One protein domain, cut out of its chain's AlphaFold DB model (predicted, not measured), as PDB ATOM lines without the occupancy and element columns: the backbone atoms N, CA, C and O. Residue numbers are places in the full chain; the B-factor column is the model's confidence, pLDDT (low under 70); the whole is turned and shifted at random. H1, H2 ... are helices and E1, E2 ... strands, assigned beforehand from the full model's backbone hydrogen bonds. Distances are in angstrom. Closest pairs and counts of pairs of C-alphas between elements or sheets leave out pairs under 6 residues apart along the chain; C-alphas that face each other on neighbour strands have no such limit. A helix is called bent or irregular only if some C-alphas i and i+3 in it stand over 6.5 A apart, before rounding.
ATOM      1  N   ILE A 238     232.410 250.624 236.839       84.56
ATOM      2  CA  ILE A 238     233.072 251.766 236.203       84.56
ATOM      3  C   ILE A 238     232.087 252.465 235.272       84.56
ATOM      4  O   ILE A 238     231.459 251.826 234.425       84.56
ATOM      5  N   GLU A 239     231.977 253.779 235.420       86.00
ATOM      6  CA  GLU A 239     231.177 254.646 234.564       86.00
ATOM      7  C   GLU A 239     232.059 255.206 233.435       86.00
ATOM      8  O   GLU A 239     233.107 255.802 233.691       86.00
ATOM      9  N   TYR A 240     231.654 254.994 232.179       87.12
ATOM     10  CA  TYR A 240     232.396 255.427 230.988       87.12
ATOM     11  C   TYR A 240     231.909 256.781 230.474       87.12
ATOM     12  O   TYR A 240     230.708 257.044 230.463       87.12
ATOM     13  N   ASP A 241     232.841 257.591 229.972       88.06
ATOM     14  CA  ASP A 241     232.627 258.955 229.477       88.06
ATOM     15  C   ASP A 241     232.055 259.914 230.537       88.06
ATOM     16  O   ASP A 241     231.323 260.858 230.216       88.06
ATOM     17  N   VAL A 242     232.369 259.655 231.808       88.62
ATOM     18  CA  VAL A 242     231.849 260.397 232.959       88.62
ATOM     19  C   VAL A 242     232.980 261.095 233.700       88.62
ATOM     20  O   VAL A 242     234.002 260.487 234.021       88.62
ATOM     21  N   ASP A 243     232.752 262.367 234.007       90.00
ATOM     22  CA  ASP A 243     233.527 263.165 234.946       90.00
ATOM     23  C   ASP A 243     232.626 263.681 236.084       90.00
ATOM     24  O   ASP A 243     231.422 263.900 235.914       90.00
ATOM     25  N   TYR A 244     233.227 263.862 237.258       86.31
ATOM     26  CA  TYR A 244     232.593 264.422 238.445       86.31
ATOM     27  C   TYR A 244     233.305 265.716 238.820       86.31
ATOM     28  O   TYR A 244     234.415 265.688 239.348       86.31
ATOM     29  N   ALA A 245     232.660 266.854 238.570       81.50
ATOM     30  CA  ALA A 245     233.284 268.156 238.777       81.50
ATOM     31  C   ALA A 245     233.466 268.488 240.270       81.50
ATOM     32  O   ALA A 245     232.539 268.330 241.069       81.50
ATOM     33  N   GLY A 246     234.642 269.018 240.618       78.69
ATOM     34  CA  GLY A 246     234.982 269.460 241.971       78.69
ATOM     35  C   GLY A 246     235.368 268.328 242.928       78.69
ATOM     36  O   GLY A 246     235.541 267.175 242.527       78.69
ATOM     37  N   TYR A 247     235.512 268.703 244.205       68.94
ATOM     38  CA  TYR A 247     235.851 267.820 245.332       68.94
ATOM     39  C   TYR A 247     237.153 267.027 245.162       68.94
ATOM     40  O   TYR A 247     237.308 265.961 245.754       68.94
ATOM     41  N   ASP A 248     238.086 267.553 244.366       80.38
ATOM     42  CA  ASP A 248     239.423 267.004 244.176       80.38
ATOM     43  C   ASP A 248     240.249 267.116 245.459       80.38
ATOM     44  O   ASP A 248     240.515 268.209 245.953       80.38
ATOM     45  N   ILE A 249     240.673 265.968 245.974       71.38
ATOM     46  CA  ILE A 249     241.636 265.835 247.070       71.38
ATOM     47  C   ILE A 249     243.031 266.099 246.508       71.38
ATOM     48  O   ILE A 249     243.779 266.939 247.001       71.38
ATOM     49  N   LEU A 250     243.376 265.344 245.462       79.81
ATOM     50  CA  LEU A 250     244.643 265.394 244.746       79.81
ATOM     51  C   LEU A 250     244.499 264.675 243.404       79.81
ATOM     52  O   LEU A 250     243.463 264.077 243.104       79.81
ATOM     53  N   PHE A 251     245.565 264.692 242.608       88.56
ATOM     54  CA  PHE A 251     245.650 263.863 241.417       88.56
ATOM     55  C   PHE A 251     246.925 263.020 241.400       88.56
ATOM     56  O   PHE A 251     247.977 263.443 241.883       88.56
ATOM     57  N   THR A 252     246.837 261.843 240.792       90.38
ATOM     58  CA  THR A 252     247.977 260.977 240.466       90.38
ATOM     59  C   THR A 252     248.042 260.769 238.953       90.38
ATOM     60  O   THR A 252     247.068 260.996 238.235       90.38
ATOM     61  N   SER A 253     249.201 260.362 238.438       92.06
ATOM     62  CA  SER A 253     249.357 260.001 237.025       92.06
ATOM     63  C   SER A 253     249.399 258.483 236.892       92.06
ATOM     64  O   SER A 253     250.301 257.847 237.443       92.06
ATOM     65  N   ARG A 254     248.443 257.909 236.160       88.12
ATOM     66  CA  ARG A 254     248.316 256.463 235.934       88.12
ATOM     67  C   ARG A 254     247.959 256.182 234.487       88.12
ATOM     68  O   ARG A 254     247.024 256.776 233.960       88.12
ATOM     69  N   ALA A 255     248.676 255.244 233.874       82.94
ATOM     70  CA  ALA A 255     248.413 254.830 232.500       82.94
ATOM     71  C   ALA A 255     247.103 254.033 232.374       82.94
ATOM     72  O   ALA A 255     246.433 254.130 231.348       82.94
ATOM     73  N   ASP A 256     246.732 253.277 233.413       82.62
ATOM     74  CA  ASP A 256     245.477 252.534 233.487       82.62
ATOM     75  C   ASP A 256     244.534 253.180 234.515       82.62
ATOM     76  O   ASP A 256     244.929 253.549 235.621       82.62
ATOM     77  N   PHE A 257     243.261 253.303 234.153       79.50
ATOM     78  CA  PHE A 257     242.216 253.828 235.028       79.50
ATOM     79  C   PHE A 257     241.936 252.917 236.233       79.50
ATOM     80  O   PHE A 257     241.437 253.394 237.250       79.50
ATOM     81  N   MET A 258     242.243 251.619 236.143       81.00
ATOM     82  CA  MET A 258     242.078 250.686 237.262       81.00
ATOM     83  C   MET A 258     243.053 250.983 238.402       81.00
ATOM     84  O   MET A 258     242.706 250.783 239.568       81.00
ATOM     85  N   ASP A 259     244.224 251.542 238.092       83.56
ATOM     86  CA  ASP A 259     245.197 251.955 239.104       83.56
ATOM     87  C   ASP A 259     244.669 253.121 239.953       83.56
ATOM     88  O   ASP A 259     245.025 253.245 241.125       83.56
ATOM     89  N   CYS A 260     243.750 253.933 239.413       87.56
ATOM     90  CA  CYS A 260     243.101 255.002 240.171       87.56
ATOM     91  C   CYS A 260     242.283 254.481 241.344       87.56
ATOM     92  O   CYS A 260     242.119 255.185 242.337       87.56
ATOM     93  N   CYS A 261     241.756 253.261 241.246       83.94
ATOM     94  CA  CYS A 261     241.043 252.676 242.365       83.94
ATOM     95  C   CYS A 261     241.999 252.351 243.515       83.94
ATOM     96  O   CYS A 261     241.696 252.667 244.662       83.94
ATOM     97  N   GLY A 262     243.169 251.781 243.208       77.81
ATOM     98  CA  GLY A 262     244.216 251.552 244.204       77.81
ATOM     99  C   GLY A 262     244.684 252.865 244.825       77.81
ATOM    100  O   GLY A 262     244.759 252.976 246.046       77.81
ATOM    101  N   ASP A 263     244.894 253.890 243.997       81.69
ATOM    102  CA  ASP A 263     245.247 255.228 244.468       81.69
ATOM    103  C   ASP A 263     244.176 255.813 245.385       81.69
ATOM    104  O   ASP A 263     244.503 256.350 246.439       81.69
ATOM    105  N   CYS A 264     242.899 255.677 245.030       78.44
ATOM    106  CA  CYS A 264     241.793 256.143 245.855       78.44
ATOM    107  C   CYS A 264     241.707 255.369 247.179       78.44
ATOM    108  O   CYS A 264     241.511 255.969 248.227       78.44
ATOM    109  N   GLN A 265     241.946 254.057 247.174       75.06
ATOM    110  CA  GLN A 265     241.928 253.232 248.390       75.06
ATOM    111  C   GLN A 265     243.014 253.617 249.399       75.06
ATOM    112  O   GLN A 265     242.790 253.509 250.604       75.06
ATOM    113  N   GLY A 280     248.666 261.510 229.270       73.69
ATOM    114  CA  GLY A 280     249.121 260.127 229.458       73.69
ATOM    115  C   GLY A 280     248.399 259.369 230.576       73.69
ATOM    116  O   GLY A 280     248.847 258.285 230.944       73.69
ATOM    117  N   GLY A 281     247.287 259.917 231.079       86.00
ATOM    118  CA  GLY A 281     246.438 259.292 232.085       86.00
ATOM    119  C   GLY A 281     246.598 259.934 233.462       86.00
ATOM    120  O   GLY A 281     247.648 259.834 234.103       86.00
ATOM    121  N   ARG A 282     245.543 260.599 233.939       92.56
ATOM    122  CA  ARG A 282     245.492 261.265 235.248       92.56
ATOM    123  C   ARG A 282     244.289 260.787 236.050       92.56
ATOM    124  O   ARG A 282     243.168 260.865 235.560       92.56
ATOM    125  N   CYS A 283     244.514 260.355 237.285       92.88
ATOM    126  CA  CYS A 283     243.465 260.058 238.255       92.88
ATOM    127  C   CYS A 283     243.201 261.287 239.113       92.88
ATOM    128  O   CYS A 283     244.072 261.730 239.854       92.88
ATOM    129  N   TYR A 284     241.990 261.804 239.052       92.06
ATOM    130  CA  TYR A 284     241.461 262.800 239.967       92.06
ATOM    131  C   TYR A 284     240.801 262.063 241.127       92.06
ATOM    132  O   TYR A 284     239.789 261.384 240.934       92.06
ATOM    133  N   LEU A 285     241.404 262.144 242.310       86.38
ATOM    134  CA  LEU A 285     240.926 261.482 243.520       86.38
ATOM    135  C   LEU A 285     240.047 262.457 244.283       86.38
ATOM    136  O   LEU A 285     240.457 263.591 244.530       86.38
ATOM    137  N   LYS A 286     238.834 262.036 244.624       82.25
ATOM    138  CA  LYS A 286     237.774 262.939 245.061       82.25
ATOM    139  C   LYS A 286     237.145 262.480 246.361       82.25
ATOM    140  O   LYS A 286     236.943 261.287 246.592       82.25
ATOM    141  N   SER A 287     236.799 263.457 247.190       63.88
ATOM    142  CA  SER A 287     236.231 263.224 248.516       63.88
ATOM    143  C   SER A 287     234.775 262.790 248.487       63.88
ATOM    144  O   SER A 287     234.324 262.109 249.401       63.88
ATOM    145  N   LYS A 288     234.040 263.130 247.421       69.88
ATOM    146  CA  LYS A 288     232.660 262.696 247.164       69.88
ATOM    147  C   LYS A 288     232.270 262.890 245.700       69.88
ATOM    148  O   LYS A 288     233.023 263.440 244.898       69.88
ATOM    149  N   LYS A 289     231.060 262.442 245.358       78.38
ATOM    150  CA  LYS A 289     230.482 262.553 244.015       78.38
ATOM    151  C   LYS A 289     230.114 264.009 243.707       78.38
ATOM    152  O   LYS A 289     229.266 264.590 244.378       78.38
ATOM    153  N   GLY A 290     230.763 264.582 242.698       72.81
ATOM    154  CA  GLY A 290     230.460 265.917 242.182       72.81
ATOM    155  C   GLY A 290     229.268 265.948 241.226       72.81
ATOM    156  O   GLY A 290     228.584 264.945 241.011       72.81
ATOM    157  N   THR A 291     229.043 267.101 240.598       82.75
ATOM    158  CA  THR A 291     228.077 267.210 239.496       82.75
ATOM    159  C   THR A 291     228.547 266.355 238.326       82.75
ATOM    160  O   THR A 291     229.699 266.465 237.904       82.75
ATOM    161  N   VAL A 292     227.657 265.509 237.802       86.44
ATOM    162  CA  VAL A 292     227.965 264.657 236.650       86.44
ATOM    163  C   VAL A 292     228.147 265.508 235.395       86.44
ATOM    164  O   VAL A 292     227.296 266.337 235.058       86.44
ATOM    165  N   SER A 293     229.249 265.293 234.689       89.75
ATOM    166  CA  SER A 293     229.524 265.886 233.387       89.75
ATOM    167  C   SER A 293     229.934 264.783 232.405       89.75
ATOM    168  O   SER A 293     230.519 263.769 232.788       89.75
ATOM    169  N   ARG A 294     229.565 264.934 231.125       90.62
ATOM    170  CA  ARG A 294     229.997 263.994 230.084       90.62
ATOM    171  C   ARG A 294     231.364 264.430 229.576       90.62
ATOM    172  O   ARG A 294     231.463 265.490 228.958       90.62
ATOM    173  N   TYR A 295     232.369 263.581 229.746       84.75
ATOM    174  CA  TYR A 295     233.703 263.801 229.203       84.75
ATOM    175  C   TYR A 295     234.187 262.538 228.497       84.75
ATOM    176  O   TYR A 295     234.435 261.515 229.129       84.75
ATOM    177  N   VAL A 296     234.292 262.599 227.168       84.94
ATOM    178  CA  VAL A 296     234.611 261.431 226.337       84.94
ATOM    179  C   VAL A 296     236.005 260.903 226.674       84.94
ATOM    180  O   VAL A 296     236.981 261.647 226.657       84.94
ATOM    181  N   GLY A 297     236.095 259.605 226.957       82.00
ATOM    182  CA  GLY A 297     237.327 258.922 227.342       82.00
ATOM    183  C   GLY A 297     237.588 258.872 228.849       82.00
ATOM    184  O   GLY A 297     238.413 258.058 229.267       82.00
ATOM    185  N   SER A 298     236.880 259.663 229.664       89.38
ATOM    186  CA  SER A 298     237.000 259.593 231.124       89.38
ATOM    187  C   SER A 298     236.352 258.334 231.694       89.38
ATOM    188  O   SER A 298     235.389 257.798 231.138       89.38
ATOM    189  N   ARG A 299     236.886 257.844 232.814       91.81
ATOM    190  CA  ARG A 299     236.384 256.659 233.520       91.81
ATOM    191  C   ARG A 299     236.280 256.954 235.006       91.81
ATOM    192  O   ARG A 299     237.293 257.240 235.637       91.81
ATOM    193  N   ALA A 300     235.079 256.862 235.564       89.62
ATOM    194  CA  ALA A 300     234.835 257.152 236.971       89.62
ATOM    195  C   ALA A 300     234.464 255.891 237.758       89.62
ATOM    196  O   ALA A 300     233.773 255.009 237.246       89.62
ATOM    197  N   GLY A 301     234.903 255.817 239.012       85.31
ATOM    198  CA  GLY A 301     234.554 254.741 239.937       85.31
ATOM    199  C   GLY A 301     234.246 255.282 241.327       85.31
ATOM    200  O   GLY A 301     234.846 256.262 241.770       85.31
ATOM    201  N   VAL A 302     233.298 254.643 242.012       79.06
ATOM    202  CA  VAL A 302     232.892 254.964 243.387       79.06
ATOM    203  C   VAL A 302     233.319 253.803 244.281       79.06
ATOM    204  O   VAL A 302     233.143 252.646 243.923       79.06
ATOM    205  N   LEU A 303     233.891 254.046 245.450       74.19
ATOM    206  CA  LEU A 303     234.273 252.935 246.326       74.19
ATOM    207  C   LEU A 303     233.026 252.480 247.114       74.19
ATOM    208  O   LEU A 303     232.419 253.296 247.810       74.19
TER     209      LEU A 303
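Overview. This is residues 238 to 265 and 280 to 303 of the 754 residues of an uncharacterized protein of Aphanomyces invadans (UniProt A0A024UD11). Two antiparallel ribbons of two strands each make this domain: a larger one of E1 and E4, sharply bent, and a short one of E2 and E3, with the small helix H1 packed on the short ribbon. Two tight links, E1 to E2 and E3 to E4, join one end of the larger ribbon to one end of the short one, and E3 lies nearest to the mean of the C-alphas. The printed part has 52 residues, with one named helix and four named strands in the order E1, E2, H1, E3, E4, and its class is mostly strand. It is compact, with a radius of gyration of the C-alphas of 9.9 A, and rounded, with spans of 23 by 22 by 17 A.

Arrangement. E1, residues 238 to 245, and E4, residues 291 to 302, are antiparallel neighbours. E1 bends by 94 degrees at residue 241, and E4 bends by 138 degrees at residue 296. N 239 and O 300 are 2.8 A apart and N 293 and O 243 are 2.9 A apart, both within hydrogen-bond range. In the other sheet E2, residues 248 to 253, and E3, residues 282 to 286, are antiparallel neighbours with 157 degrees between their directions. There N 249 and O 285, and N 283 and O 252, are each 2.8 A apart, within hydrogen-bond range. E3 is near E4, with 8 pairs of C-alphas within 10 A, and near E1, with 5. E2 and E4 are apart. H1, residues 259 to 265, comes closest to E3 at the C-alphas of Cys 260 and Cys 283, 5.4 A apart. Its closest C-alphas to E2 are those of Asp 263 and Thr 252, 7.5 A apart. Toward E4 the closest are those of Cys 261 and Gly 301, at 7.2 A. H1 and E1 are apart. In H1 every O i to N i+4 pair is within hydrogen-bond range.

Along the chain. E1 begins with C-alpha 238 at (233.072, 251.766, 236.203) and measures 16.6 A from first to last C-alpha. E4, the longest strand by residues, measures 13.7 A and ends with C-alpha 302 at (232.892, 254.964, 243.387). E2 measures 14.1 A, and E3 measures 12.6 A. H1 measures 9.9 A and begins with C-alpha 259 at (245.197, 251.955, 239.104).

Size, cuts and confidence. The C-alphas farthest apart are those of Ala 255 and Thr 291, at 24.8 A. Residues 266 to 279 are not printed, and C-alphas 265 and 280 across this cut are 21.4 A apart. The link H1 to E3 runs across the cut. Of the links printed whole, E1 to E2, E2 to H1 and E3 to E4 are tight. The mean pLDDT of the printed part is 83.2, and residues 247, 287 and 288 are under 70.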